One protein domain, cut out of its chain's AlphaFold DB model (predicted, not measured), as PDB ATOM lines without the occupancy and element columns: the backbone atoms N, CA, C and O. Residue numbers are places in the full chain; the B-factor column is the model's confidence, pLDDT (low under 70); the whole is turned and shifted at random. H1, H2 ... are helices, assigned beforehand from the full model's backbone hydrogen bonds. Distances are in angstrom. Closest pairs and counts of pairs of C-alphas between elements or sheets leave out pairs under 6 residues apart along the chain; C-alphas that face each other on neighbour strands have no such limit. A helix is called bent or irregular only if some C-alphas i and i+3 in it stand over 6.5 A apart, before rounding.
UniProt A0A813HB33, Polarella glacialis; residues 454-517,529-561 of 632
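Overview. This is residues 454 to 517 and 529 to 561 of the 632 residues of a protein of Polarella glacialis (UniProt A0A813HB33). Two long helices, the arm H3b and H4, run side by side in opposite ways along the longest axis, and at one end of this pair a helical hairpin of H2 and the arm H3a crosses them. H2 bridges the pair, touching H3b near its own beginning and H4 near its own end, while the short H5 packs at the bend between H3a and H3b, and the small H1 lies away from the other helices. The printed part has 97 residues, with five named helices, H1 to H5 in order along the chain, and no named strand; its class is all helix. The whole is compact, with a radius of gyration of the C-alphas of 14.1 A, and the C-alphas span 44 by 32 by 22 A.

Along the chain. The longest helix by residues is H3, residues 481 to 513, assigned as one helix by its hydrogen bonds but bent: C-alphas 494 and 497 are 9.3 A apart, against about 5 A in a regular helix. Its arm H3a holds residues 481 to 494 and measures 20.0 A from first to last C-alpha; its arm H3b holds residues 497 to 513 and measures 24.0 A, ending with C-alpha 513 at (241.329, 143.771, 118.266). H4, residues 529 to 551, is 32.9 A long and begins with C-alpha 529 at (256.045, 151.356, 127.447). H2, residues 465 to 477, is 18.4 A long. H1, residues 454 to 459, is 9.1 A long and begins with C-alpha 454 at (251.049, 126.038, 90.341). H5, residues 554 to 558, is 6.2 A long.

Arrangement. H3, both arms taken together, is the hub and touches three other helices. Its arms H3a and H3b stand at a steep tilt of 56 degrees and are close but not clearly touching, with the closest C-alphas, those of Phe 492 and Met 500, 6.3 A apart. H3b touches H4 with residues 508 to 512 alone, at a shallow tilt of 16 degrees, opposite ways; the closest C-alphas are those of Leu 511 and Leu 542, 7.2 A apart. H3a and H2 form a helical hairpin: they touch at a shallow tilt of 10 degrees, opposite ways, and the C-alphas of Ala 472 and Ser 484 come closest at 4.3 A. H2 touches H3b with residues 465 to 469 alone, at a steep tilt of 64 degrees, the same way; the C-alphas of Asp 466 and Ala 503 are closest, 4.9 A apart. H2 touches H4 with residues 473 to 477 alone, about perpendicular at 80 degrees, and the closest C-alphas are those of His 473 and Phe 548, 6.5 A apart. H5 touches H3a, closest at the C-alphas of Cys 488 and Val 554, 7.0 A apart. H5 also touches H3b, closest at the C-alphas of Ala 497 and Met 558, 5.5 A apart. H1 touches no helix and is apart from H2, H3a, H3b, H4 and H5. In H2, H3a, H3b, H4 and H5 every O i to N i+4 pair is within hydrogen-bond range; in H1 it is 1 of 2.

Size, cuts and confidence. The two C-alphas farthest apart are those of Ala 454 and Ala 529, at 45.2 A. Residues 518 to 528 are cut out, and C-alphas 517 and 529 across the cut are 11.2 A apart; the link from H3 to H4 runs across it. The links from H1 to H2, H2 to H3 and H4 to H5 are tight. The mean pLDDT of the printed part is 85.1, and residues 454 to 456, 516 to 517 and 559 to 561 are under 70.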
ATOM      1  N   ALA A 454     250.800 126.386  88.947       57.38
ATOM      2  CA  ALA A 454     251.049 126.038  90.341       57.38
ATOM      3  C   ALA A 454     250.350 126.992  91.326       57.38
ATOM      4  O   ALA A 454     249.890 126.547  92.380       57.38
ATOM      5  N   ASP A 455     250.216 128.272  90.973       68.25
ATOM      6  CA  ASP A 455     249.520 129.259  91.800       68.25
ATOM      7  C   ASP A 455     247.998 129.086  91.692       68.25
ATOM      8  O   ASP A 455     247.277 129.281  92.667       68.25
ATOM      9  N   GLU A 456     247.489 128.623  90.547       68.25
ATOM     10  CA  GLU A 456     246.049 128.458  90.314       68.25
ATOM     11  C   GLU A 456     245.414 127.404  91.242       68.25
ATOM     12  O   GLU A 456     244.362 127.653  91.832       68.25
ATOM     13  N   ALA A 457     246.101 126.283  91.486       71.50
ATOM     14  CA  ALA A 457     245.643 125.241  92.414       71.50
ATOM     15  C   ALA A 457     245.692 125.672  93.895       71.50
ATOM     16  O   ALA A 457     244.963 125.136  94.736       71.50
ATOM     17  N   ALA A 458     246.567 126.621  94.243       71.88
ATOM     18  CA  ALA A 458     246.584 127.233  95.570       71.88
ATOM     19  C   ALA A 458     245.436 128.242  95.722       71.88
ATOM     20  O   ALA A 458     244.803 128.300  96.777       71.88
ATOM     21  N   LEU A 459     245.127 128.975  94.650       73.81
ATOM     22  CA  LEU A 459     244.050 129.960  94.594       73.81
ATOM     23  C   LEU A 459     242.654 129.327  94.605       73.81
ATOM     24  O   LEU A 459     241.754 129.883  95.224       73.81
ATOM     25  N   GLU A 460     242.467 128.138  94.023       75.69
ATOM     26  CA  GLU A 460     241.192 127.400  94.103       75.69
ATOM     27  C   GLU A 460     240.788 127.016  95.536       75.69
ATOM     28  O   GLU A 460     239.617 126.749  95.808       75.69
ATOM     29  N   LYS A 461     241.737 127.010  96.482       78.38
ATOM     30  CA  LYS A 461     241.451 126.734  97.897       78.38
ATOM     31  C   LYS A 461     240.930 127.956  98.654       78.38
ATOM     32  O   LYS A 461     240.447 127.801  99.777       78.38
ATOM     33  N   LEU A 462     241.013 129.149  98.067       85.00
ATOM     34  CA  LEU A 462     240.464 130.371  98.642       85.00
ATOM     35  C   LEU A 462     238.976 130.420  98.291       85.00
ATOM     36  O   LEU A 462     238.589 130.863  97.220       85.00
ATOM     37  N   SER A 463     238.128 129.893  99.173       86.44
ATOM     38  CA  SER A 463     236.666 129.908  98.994       86.44
ATOM     39  C   SER A 463     235.970 131.004  99.803       86.44
ATOM     40  O   SER A 463     234.754 131.170  99.709       86.44
ATOM     41  N   ILE A 464     236.728 131.740 100.625       93.38
ATOM     42  CA  ILE A 464     236.200 132.719 101.580       93.38
ATOM     43  C   ILE A 464     236.794 134.102 101.264       93.38
ATOM     44  O   ILE A 464     238.021 134.211 101.209       93.38
ATOM     45  N   PRO A 465     235.980 135.173 101.166       94.00
ATOM     46  CA  PRO A 465     236.448 136.542 100.890       94.00
ATOM     47  C   PRO A 465     237.605 137.019 101.791       94.00
ATOM     48  O   PRO A 465     238.549 137.653 101.332       94.00
ATOM     49  N   ASP A 466     237.571 136.650 103.075       94.38
ATOM     50  CA  ASP A 466     238.610 136.970 104.070       94.38
ATOM     51  C   ASP A 466     239.976 136.365 103.706       94.38
ATOM     52  O   ASP A 466     241.010 137.014 103.841       94.38
ATOM     53  N   SER A 467     239.985 135.143 103.161       93.25
ATOM     54  CA  SER A 467     241.221 134.499 102.710       93.25
ATOM     55  C   SER A 467     241.810 135.161 101.461       93.25
ATOM     56  O   SER A 467     243.030 135.269 101.366       93.25
ATOM     57  N   PHE A 468     240.969 135.683 100.557       92.50
ATOM     58  CA  PHE A 468     241.434 136.463  99.404       92.50
ATOM     59  C   PHE A 468     242.157 137.726  99.851       92.50
ATOM     60  O   PHE A 468     243.291 137.959  99.443       92.50
ATOM     61  N   LEU A 469     241.524 138.517 100.722       94.75
ATOM     62  CA  LEU A 469     242.113 139.759 101.222       94.75
ATOM     63  C   LEU A 469     243.374 139.511 102.043       94.75
ATOM     64  O   LEU A 469     244.332 140.269 101.922       94.75
ATOM     65  N   GLN A 470     243.399 138.451 102.854       94.69
ATOM     66  CA  GLN A 470     244.589 138.103 103.620       94.69
ATOM     67  C   GLN A 470     245.770 137.766 102.702       94.69
ATOM     68  O   GLN A 470     246.842 138.343 102.870       94.69
ATOM     69  N   VAL A 471     245.581 136.861 101.737       94.44
ATOM     70  CA  VAL A 471     246.665 136.466 100.826       94.44
ATOM     71  C   VAL A 471     247.073 137.644  99.941       94.44
ATOM     72  O   VAL A 471     248.264 137.854  99.722       94.44
ATOM     73  N   ALA A 472     246.123 138.468  99.491       94.88
ATOM     74  CA  ALA A 472     246.431 139.669  98.721       94.88
ATOM     75  C   ALA A 472     247.267 140.662  99.542       94.88
ATOM     76  O   ALA A 472     248.274 141.168  99.047       94.88
ATOM     77  N   HIS A 473     246.922 140.885 100.808       95.81
ATOM     78  CA  HIS A 473     247.703 141.742 101.698       95.81
ATOM     79  C   HIS A 473     249.102 141.175 101.985       95.81
ATOM     80  O   HIS A 473     250.071 141.927 102.027       95.81
ATOM     81  N   GLU A 474     249.247 139.855 102.131       94.69
ATOM     82  CA  GLU A 474     250.558 139.206 102.288       94.69
ATOM     83  C   GLU A 474     251.423 139.345 101.019       94.69
ATOM     84  O   GLU A 474     252.621 139.631 101.103       94.69
ATOM     85  N   LEU A 475     250.822 139.211  99.833       93.12
ATOM     86  CA  LEU A 475     251.499 139.471  98.557       93.12
ATOM     87  C   LEU A 475     251.932 140.935  98.442       93.12
ATOM     88  O   LEU A 475     253.068 141.208  98.059       93.12
ATOM     89  N   TYR A 476     251.071 141.870  98.838       94.75
ATOM     90  CA  TYR A 476     251.397 143.294  98.864       94.75
ATOM     91  C   TYR A 476     252.567 143.575  99.816       94.75
ATOM     92  O   TYR A 476     253.586 144.134  99.418       94.75
ATOM     93  N   ALA A 477     252.488 143.070 101.050       92.25
ATOM     94  CA  ALA A 477     253.525 143.233 102.067       92.25
ATOM     95  C   ALA A 477     254.887 142.636 101.667       92.25
ATOM     96  O   ALA A 477     255.920 143.052 102.192       92.25
ATOM     97  N   THR A 478     254.905 141.670 100.744       94.19
ATOM     98  CA  THR A 478     256.131 141.055 100.207       94.19
ATOM     99  C   THR A 478     256.627 141.703  98.907       94.19
ATOM    100  O   THR A 478     257.553 141.180  98.284       94.19
ATOM    101  N   GLY A 479     256.053 142.843  98.503       92.19
ATOM    102  CA  GLY A 479     256.444 143.598  97.306       92.19
ATOM    103  C   GLY A 479     255.901 143.020  95.996       92.19
ATOM    104  O   GLY A 479     256.402 143.341  94.920       92.19
ATOM    105  N   ARG A 480     254.898 142.135  96.057       91.62
ATOM    106  CA  ARG A 480     254.229 141.546  94.886       91.62
ATOM    107  C   ARG A 480     252.899 142.242  94.609       91.62
ATOM    108  O   ARG A 480     251.854 141.600  94.505       91.62
ATOM    109  N   GLU A 481     252.958 143.561  94.473       90.00
ATOM    110  CA  GLU A 481     251.798 144.449  94.315       90.00
ATOM    111  C   GLU A 481     250.902 144.039  93.138       90.00
ATOM    112  O   GLU A 481     249.701 143.870  93.314       90.00
ATOM    113  N   ALA A 482     251.476 143.739  91.968       81.31
ATOM    114  CA  ALA A 482     250.697 143.316  90.800       81.31
ATOM    115  C   ALA A 482     249.867 142.042  91.060       81.31
ATOM    116  O   ALA A 482     248.697 141.975  90.693       81.31
ATOM    117  N   GLN A 483     250.446 141.042  91.742       86.12
ATOM    118  CA  GLN A 483     249.734 139.805  92.088       86.12
ATOM    119  C   GLN A 483     248.652 140.054  93.143       86.12
ATOM    120  O   GLN A 483     247.591 139.434  93.093       86.12
ATOM    121  N   SER A 484     248.918 140.966  94.081       91.88
ATOM    122  CA  SER A 484     247.949 141.406  95.082       91.88
ATOM    123  C   SER A 484     246.714 142.035  94.429       91.88
ATOM    124  O   SER A 484     245.592 141.607  94.702       91.88
ATOM    125  N   THR A 485     246.919 142.962  93.488       86.69
ATOM    126  CA  THR A 485     245.843 143.631  92.743       86.69
ATOM    127  C   THR A 485     244.983 142.638  91.966       86.69
ATOM    128  O   THR A 485     243.757 142.667  92.095       86.69
ATOM    129  N   THR A 486     245.605 141.709  91.230       83.62
ATOM    130  CA  THR A 486     244.889 140.645  90.502       83.62
ATOM    131  C   THR A 486     244.105 139.737  91.451       83.62
ATOM    132  O   THR A 486     242.968 139.350  91.172       83.62
ATOM    133  N   LEU A 487     244.673 139.407  92.616       90.12
ATOM    134  CA  LEU A 487     243.995 138.556  93.590       90.12
ATOM    135  C   LEU A 487     242.783 139.251  94.222       90.12
ATOM    136  O   LEU A 487     241.728 138.631  94.373       90.12
ATOM    137  N   CYS A 488     242.907 140.541  94.545       90.69
ATOM    138  CA  CYS A 488     241.787 141.364  94.985       90.69
ATOM    139  C   CYS A 488     240.691 141.411  93.922       90.69
ATOM    140  O   CYS A 488     239.536 141.120  94.237       90.69
ATOM    141  N   ALA A 489     241.036 141.722  92.671       82.06
ATOM    142  CA  ALA A 489     240.080 141.791  91.570       82.06
ATOM    143  C   ALA A 489     239.310 140.479  91.381       82.06
ATOM    144  O   ALA A 489     238.079 140.496  91.310       82.06
ATOM    145  N   ARG A 490     240.016 139.344  91.412       83.75
ATOM    146  CA  ARG A 490     239.410 138.008  91.376       83.75
ATOM    147  C   ARG A 490     238.486 137.758  92.569       83.75
ATOM    148  O   ARG A 490     237.401 137.210  92.398       83.75
ATOM    149  N   GLY A 491     238.869 138.187  93.772       88.44
ATOM    150  CA  GLY A 491     237.996 138.112  94.948       88.44
ATOM    151  C   GLY A 491     236.687 138.888  94.749       88.44
ATOM    152  O   GLY A 491     235.606 138.373  95.044       88.44
ATOM    153  N   PHE A 492     236.763 140.093  94.174       86.06
ATOM    154  CA  PHE A 492     235.588 140.910  93.845       86.06
ATOM    155  C   PHE A 492     234.709 140.297  92.756       86.06
ATOM    156  O   PHE A 492     233.484 140.345  92.895       86.06
ATOM    157  N   SER A 493     235.289 139.710  91.706       77.50
ATOM    158  CA  SER A 493     234.505 139.062  90.647       77.50
ATOM    159  C   SER A 493     233.797 137.800  91.149       77.50
ATOM    160  O   SER A 493     232.640 137.566  90.802       77.50
ATOM    161  N   GLN A 494     234.449 137.024  92.020       85.00
ATOM    162  CA  GLN A 494     233.905 135.765  92.532       85.00
ATOM    163  C   GLN A 494     232.870 135.946  93.645       85.00
ATOM    164  O   GLN A 494     231.859 135.242  93.665       85.00
ATOM    165  N   HIS A 495     233.111 136.860  94.586       86.50
ATOM    166  CA  HIS A 495     232.272 137.004  95.781       86.50
ATOM    167  C   HIS A 495     231.356 138.234  95.757       86.50
ATOM    168  O   HIS A 495     230.426 138.321  96.563       86.50
ATOM    169  N   GLY A 496     231.588 139.172  94.838       81.69
ATOM    170  CA  GLY A 496     230.876 140.443  94.770       81.69
ATOM    171  C   GLY A 496     231.351 141.464  95.811       81.69
ATOM    172  O   GLY A 496     231.955 141.137  96.835       81.69
ATOM    173  N   ALA A 497     231.043 142.738  95.560       82.00
ATOM    174  CA  ALA A 497     231.545 143.855  96.363       82.00
ATOM    175  C   ALA A 497     231.103 143.814  97.835       82.00
ATOM    176  O   ALA A 497     231.892 144.134  98.719       82.00
ATOM    177  N   GLN A 498     229.871 143.383  98.123       83.31
ATOM    178  CA  GLN A 498     229.339 143.376  99.490       83.31
ATOM    179  C   GLN A 498     230.035 142.344 100.392       83.31
ATOM    180  O   GLN A 498     230.332 142.636 101.549       83.31
ATOM    181  N   ALA A 499     230.317 141.148  99.870       88.38
ATOM    182  CA  ALA A 499     231.011 140.110 100.628       88.38
ATOM    183  C   ALA A 499     232.482 140.481 100.869       88.38
ATOM    184  O   ALA A 499     233.007 140.251 101.958       88.38
ATOM    185  N   MET A 500     233.124 141.101  99.872       92.94
ATOM    186  CA  MET A 500     234.480 141.630 100.009       92.94
ATOM    187  C   MET A 500     234.543 142.775 101.026       92.94
ATOM    188  O   MET A 500     235.438 142.772 101.866       92.94
ATOM    189  N   LEU A 501     233.570 143.693 101.034       89.38
ATOM    190  CA  LEU A 501     233.487 144.770 102.027       89.38
ATOM    191  C   LEU A 501     233.374 144.222 103.456       89.38
ATOM    192  O   LEU A 501     234.136 144.628 104.328       89.38
ATOM    193  N   ALA A 502     232.487 143.249 103.688       89.81
ATOM    194  CA  ALA A 502     232.355 142.614 105.001       89.81
ATOM    195  C   ALA A 502     233.668 141.945 105.456       89.81
ATOM    196  O   ALA A 502     233.982 141.912 106.645       89.81
ATOM    197  N   ALA A 503     234.459 141.426 104.514       94.62
ATOM    198  CA  ALA A 503     235.777 140.882 104.808       94.62
ATOM    199  C   ALA A 503     236.823 141.972 105.098       94.62
ATOM    200  O   ALA A 503     237.614 141.794 106.023       94.62
ATOM    201  N   VAL A 504     236.792 143.112 104.396       94.81
ATOM    202  CA  VAL A 504     237.619 144.290 104.724       94.81
ATOM    203  C   VAL A 504     237.306 144.774 106.142       94.81
ATOM    204  O   VAL A 504     238.230 144.972 106.933       94.81
ATOM    205  N   GLU A 505     236.026 144.912 106.495       93.06
ATOM    206  CA  GLU A 505     235.575 145.316 107.835       93.06
ATOM    207  C   GLU A 505     236.055 144.330 108.903       93.06
ATOM    208  O   GLU A 505     236.729 144.724 109.858       93.06
ATOM    209  N   LYS A 506     235.791 143.033 108.701       94.19
ATOM    210  CA  LYS A 506     236.226 141.969 109.611       94.19
ATOM    211  C   LYS A 506     237.742 141.978 109.805       94.19
ATOM    212  O   LYS A 506     238.209 141.865 110.937       94.19
ATOM    213  N   ARG A 507     238.525 142.117 108.730       93.56
ATOM    214  CA  ARG A 507     239.991 142.124 108.808       93.56
ATOM    215  C   ARG A 507     240.517 143.369 109.512       93.56
ATOM    216  O   ARG A 507     241.404 143.254 110.353       93.56
ATOM    217  N   THR A 508     239.933 144.528 109.224       93.12
ATOM    218  CA  THR A 508     240.260 145.789 109.904       93.12
ATOM    219  C   THR A 508     239.980 145.675 111.402       93.12
ATOM    220  O   THR A 508     240.822 146.038 112.221       93.12
ATOM    221  N   GLN A 509     238.843 145.085 111.775       92.06
ATOM    222  CA  GLN A 509     238.504 144.836 113.170       92.06
ATOM    223  C   GLN A 509     239.468 143.840 113.831       92.06
ATOM    224  O   GLN A 509     239.917 144.085 114.943       92.06
ATOM    225  N   LEU A 510     239.883 142.775 113.135       91.25
ATOM    226  CA  LEU A 510     240.904 141.851 113.643       91.25
ATOM    227  C   LEU A 510     242.259 142.533 113.888       91.25
ATOM    228  O   LEU A 510     242.918 142.211 114.874       91.25
ATOM    229  N   LEU A 511     242.674 143.473 113.032       88.19
ATOM    230  CA  LEU A 511     243.898 144.259 113.239       88.19
ATOM    231  C   LEU A 511     243.779 145.179 114.468       88.19
ATOM    232  O   LEU A 511     244.722 145.299 115.255       88.19
ATOM    233  N   LEU A 512     242.603 145.779 114.675       86.94
ATOM    234  CA  LEU A 512     242.313 146.611 115.846       86.94
ATOM    235  C   LEU A 512     242.243 145.793 117.144       86.94
ATOM    236  O   LEU A 512     242.816 146.207 118.156       86.94
ATOM    237  N   ASP A 513     241.621 144.615 117.101       86.62
ATOM    238  CA  ASP A 513     241.329 143.771 118.266       86.62
ATOM    239  C   ASP A 513     242.445 142.763 118.593       86.62
ATOM    240  O   ASP A 513     242.393 142.107 119.637       86.62
ATOM    241  N   ALA A 514     243.477 142.638 117.745       82.12
ATOM    242  CA  ALA A 514     244.574 141.691 117.943       82.12
ATOM    243  C   ALA A 514     245.160 141.793 119.375       82.12
ATOM    244  O   ALA A 514     245.528 142.900 119.812       82.12
ATOM    245  N   PRO A 515     245.228 140.667 120.123       72.75
ATOM    246  CA  PRO A 515     245.560 140.664 121.542       72.75
ATOM    247  C   PRO A 515     246.992 141.143 121.776       72.75
ATOM    248  O   PRO A 515     247.951 140.682 121.161       72.75
ATOM    249  N   ALA A 516     247.109 142.102 122.687       62.59
ATOM    250  CA  ALA A 516     248.173 143.088 122.652       62.59
ATOM    251  C   ALA A 516     249.490 142.674 123.353       62.59
ATOM    252  O   ALA A 516     250.567 143.109 122.962       62.59
ATOM    253  N   THR A 517     249.482 141.823 124.379       59.81
ATOM    254  CA  THR A 517     250.610 141.821 125.342       59.81
ATOM    255  C   THR A 517     251.216 140.456 125.678       59.81
ATOM    256  O   THR A 517     252.063 140.367 126.560       59.81
ATOM    257  N   ALA A 529     255.127 151.446 128.578       86.06
ATOM    258  CA  ALA A 529     256.045 151.356 127.447       86.06
ATOM    259  C   ALA A 529     255.584 150.280 126.453       86.06
ATOM    260  O   ALA A 529     255.615 150.515 125.243       86.06
ATOM    261  N   ALA A 530     255.091 149.144 126.956       84.62
ATOM    262  CA  ALA A 530     254.500 148.097 126.130       84.62
ATOM    263  C   ALA A 530     253.269 148.621 125.371       84.62
ATOM    264  O   ALA A 530     253.175 148.432 124.159       84.62
ATOM    265  N   ALA A 531     252.383 149.364 126.042       84.69
ATOM    266  CA  ALA A 531     251.214 149.984 125.425       84.69
ATOM    267  C   ALA A 531     251.599 150.997 124.334       84.69
ATOM    268  O   ALA A 531     251.030 150.966 123.245       84.69
ATOM    269  N   ARG A 532     252.599 151.859 124.570       85.94
ATOM    270  CA  ARG A 532     253.065 152.826 123.557       85.94
ATOM    271  C   ARG A 532     253.645 152.146 122.326       85.94
ATOM    272  O   ARG A 532     253.256 152.488 121.213       85.94
ATOM    273  N   HIS A 533     254.557 151.192 122.502       85.44
ATOM    274  CA  HIS A 533     255.134 150.480 121.361       85.44
ATOM    275  C   HIS A 533     254.079 149.683 120.592       85.44
ATOM    276  O   HIS A 533     254.143 149.612 119.369       85.44
ATOM    277  N   LEU A 534     253.080 149.146 121.289       84.50
ATOM    278  CA  LEU A 534     251.959 148.480 120.650       84.50
ATOM    279  C   LEU A 534     251.094 149.431 119.823       84.50
ATOM    280  O   LEU A 534     250.689 149.073 118.723       84.50
ATOM    281  N   LEU A 535     250.811 150.632 120.331       85.31
ATOM    282  CA  LEU A 535     250.086 151.641 119.562       85.31
ATOM    283  C   LEU A 535     250.845 152.006 118.281       85.31
ATOM    284  O   LEU A 535     250.215 152.154 117.241       85.31
ATOM    285  N   PHE A 536     252.180 152.084 118.330       86.88
ATOM    286  CA  PHE A 536     252.999 152.305 117.135       86.88
ATOM    287  C   PHE A 536     252.971 151.125 116.159       86.88
ATOM    288  O   PHE A 536     252.793 151.348 114.965       86.88
ATOM    289  N   ASP A 537     253.112 149.889 116.646       86.56
ATOM    290  CA  ASP A 537     253.009 148.693 115.800       86.56
ATOM    291  C   ASP A 537     251.622 148.627 115.132       86.56
ATOM    292  O   ASP A 537     251.543 148.484 113.917       86.56
ATOM    293  N   LYS A 538     250.536 148.852 115.887       87.25
ATOM    294  CA  LYS A 538     249.166 148.885 115.345       87.25
ATOM    295  C   LYS A 538     248.954 150.015 114.343       87.25
ATOM    296  O   LYS A 538     248.305 149.798 113.329       87.25
ATOM    297  N   ALA A 539     249.484 151.207 114.618       85.56
ATOM    298  CA  ALA A 539     249.393 152.328 113.690       85.56
ATOM    299  C   ALA A 539     250.091 152.002 112.364       85.56
ATOM    300  O   ALA A 539     249.513 152.245 111.312       85.56
ATOM    301  N   ARG A 540     251.280 151.387 112.414       89.31
ATOM    302  CA  ARG A 540     252.016 150.955 111.220       89.31
ATOM    303  C   ARG A 540     251.283 149.849 110.460       89.31
ATOM    304  O   ARG A 540     251.196 149.915 109.241       89.31
ATOM    305  N   ASP A 541     250.754 148.848 111.160       89.00
ATOM    306  CA  ASP A 541     250.039 147.737 110.524       89.00
ATOM    307  C   ASP A 541     248.739 148.228 109.858       89.00
ATOM    308  O   ASP A 541     248.399 147.792 108.759       89.00
ATOM    309  N   LEU A 542     248.037 149.179 110.486       89.62
ATOM    310  CA  LEU A 542     246.877 149.852 109.895       89.62
ATOM    311  C   LEU A 542     247.262 150.740 108.712       89.62
ATOM    312  O   LEU A 542     246.546 150.745 107.719       89.62
ATOM    313  N   GLU A 543     248.368 151.476 108.799       89.38
ATOM    314  CA  GLU A 543     248.881 152.281 107.689       89.38
ATOM    315  C   GLU A 543     249.187 151.392 106.480       89.38
ATOM    316  O   GLU A 543     248.691 151.652 105.388       89.38
ATOM    317  N   GLN A 544     249.906 150.285 106.686       91.50
ATOM    318  CA  GLN A 544     250.211 149.321 105.631       91.50
ATOM    319  C   GLN A 544     248.943 148.685 105.044       91.50
ATOM    320  O   GLN A 544     248.831 148.551 103.826       91.50
ATOM    321  N   TRP A 545     247.974 148.334 105.895       95.06
ATOM    322  CA  TRP A 545     246.675 147.825 105.463       95.06
ATOM    323  C   TRP A 545     245.912 148.849 104.614       95.06
ATOM    324  O   TRP A 545     245.375 148.496 103.568       95.06
ATOM    325  N   LEU A 546     245.888 150.121 105.019       91.19
ATOM    326  CA  LEU A 546     245.221 151.187 104.270       91.19
ATOM    327  C   LEU A 546     245.911 151.470 102.929       91.19
ATOM    328  O   LEU A 546     245.206 151.615 101.931       91.19
ATOM    329  N   CYS A 547     247.247 151.485 102.886       90.00
ATOM    330  CA  CYS A 547     248.008 151.603 101.637       90.00
ATOM    331  C   CYS A 547     247.700 150.442 100.688       90.00
ATOM    332  O   CYS A 547     247.414 150.673  99.519       90.00
ATOM    333  N   PHE A 548     247.650 149.208 101.201       95.81
ATOM    334  CA  PHE A 548     247.218 148.050 100.420       95.81
ATOM    335  C   PHE A 548     245.816 148.245  99.829       95.81
ATOM    336  O   PHE A 548     245.619 148.002  98.642       95.81
ATOM    337  N   LEU A 549     244.834 148.676 100.627       93.69
ATOM    338  CA  LEU A 549     243.463 148.857 100.138       93.69
ATOM    339  C   LEU A 549     243.371 149.919  99.030       93.69
ATOM    340  O   LEU A 549     242.535 149.788  98.130       93.69
ATOM    341  N   ASP A 550     244.210 150.951  99.097       85.06
ATOM    342  CA  ASP A 550     244.302 152.004  98.085       85.06
ATOM    343  C   ASP A 550     245.010 151.513  96.814       85.06
ATOM    344  O   ASP A 550     244.410 151.483  95.739       85.06
ATOM    345  N   GLU A 551     246.242 151.022  96.945       85.69
ATOM    346  CA  GLU A 551     247.090 150.632  95.814       85.69
ATOM    347  C   GLU A 551     246.601 149.363  95.106       85.69
ATOM    348  O   GLU A 551     246.679 149.264  93.880       85.69
ATOM    349  N   ALA A 552     246.009 148.411  95.836       87.56
ATOM    350  CA  ALA A 552     245.349 147.262  95.218       87.56
ATOM    351  C   ALA A 552     243.999 147.635  94.573       87.56
ATOM    352  O   ALA A 552     243.359 146.782  93.954       87.56
ATOM    353  N   GLY A 553     243.539 148.888  94.697       80.75
ATOM    354  CA  GLY A 553     242.282 149.384  94.135       80.75
ATOM    355  C   GLY A 553     241.047 148.721  94.749       80.75
ATOM    356  O   GLY A 553     240.087 148.395  94.045       80.75
ATOM    357  N   VAL A 554     241.069 148.437  96.052       87.12
ATOM    358  CA  VAL A 554     239.920 147.837  96.750       87.12
ATOM    359  C   VAL A 554     238.788 148.861  96.847       87.12
ATOM    360  O   VAL A 554     237.634 148.529  96.582       87.12
ATOM    361  N   TRP A 555     239.106 150.127  97.138       80.75
ATOM    362  CA  TRP A 555     238.113 151.206  97.243       80.75
ATOM    363  C   TRP A 555     237.391 151.501  95.926       80.75
ATOM    364  O   TRP A 555     236.169 151.652  95.928       80.75
ATOM    365  N   THR A 556     238.114 151.527  94.804       70.50
ATOM    366  CA  THR A 556     237.526 151.752  93.471       70.50
ATOM    367  C   THR A 556     236.557 150.630  93.107       70.50
ATOM    368  O   THR A 556     235.434 150.890  92.680       70.50
ATOM    369  N   ARG A 557     236.927 149.378  93.398       73.88
ATOM    370  CA  ARG A 557     236.070 148.197  93.193       73.88
ATOM    371  C   ARG A 557     234.853 148.162  94.124       73.88
ATOM    372  O   ARG A 557     233.818 147.606  93.756       73.88
ATOM    373  N   MET A 558     234.940 148.776  95.305       72.88
ATOM    374  CA  MET A 558     233.812 148.910  96.237       72.88
ATOM    375  C   MET A 558     232.849 150.048  95.885       72.88
ATOM    376  O   MET A 558     231.716 150.024  96.365       72.88
ATOM    377  N   GLY A 559     233.235 150.989  95.015       56.69
ATOM    378  CA  GLY A 559     232.391 152.112  94.578       56.69
ATOM    379  C   GLY A 559     231.067 151.705  93.912       56.69
ATOM    380  O   GLY A 559     230.146 152.510  93.836       56.69
ATOM    381  N   GLY A 560     230.921 150.442  93.493       51.66
ATOM    382  CA  GLY A 560     229.653 149.882  93.009       51.66
ATOM    383  C   GLY A 560     228.674 149.427  94.105       51.66
ATOM    384  O   GLY A 560     227.530 149.095  93.796       51.66
ATOM    385  N   ALA A 561     229.082 149.376  95.379       54.97
ATOM    386  CA  ALA A 561     228.204 148.962  96.470       54.97
ATOM    387  C   ALA A 561     227.354 150.153  96.966       54.97
ATOM    388  O   ALA A 561     227.913 151.172  97.378       54.97
TER     389      ALA A 561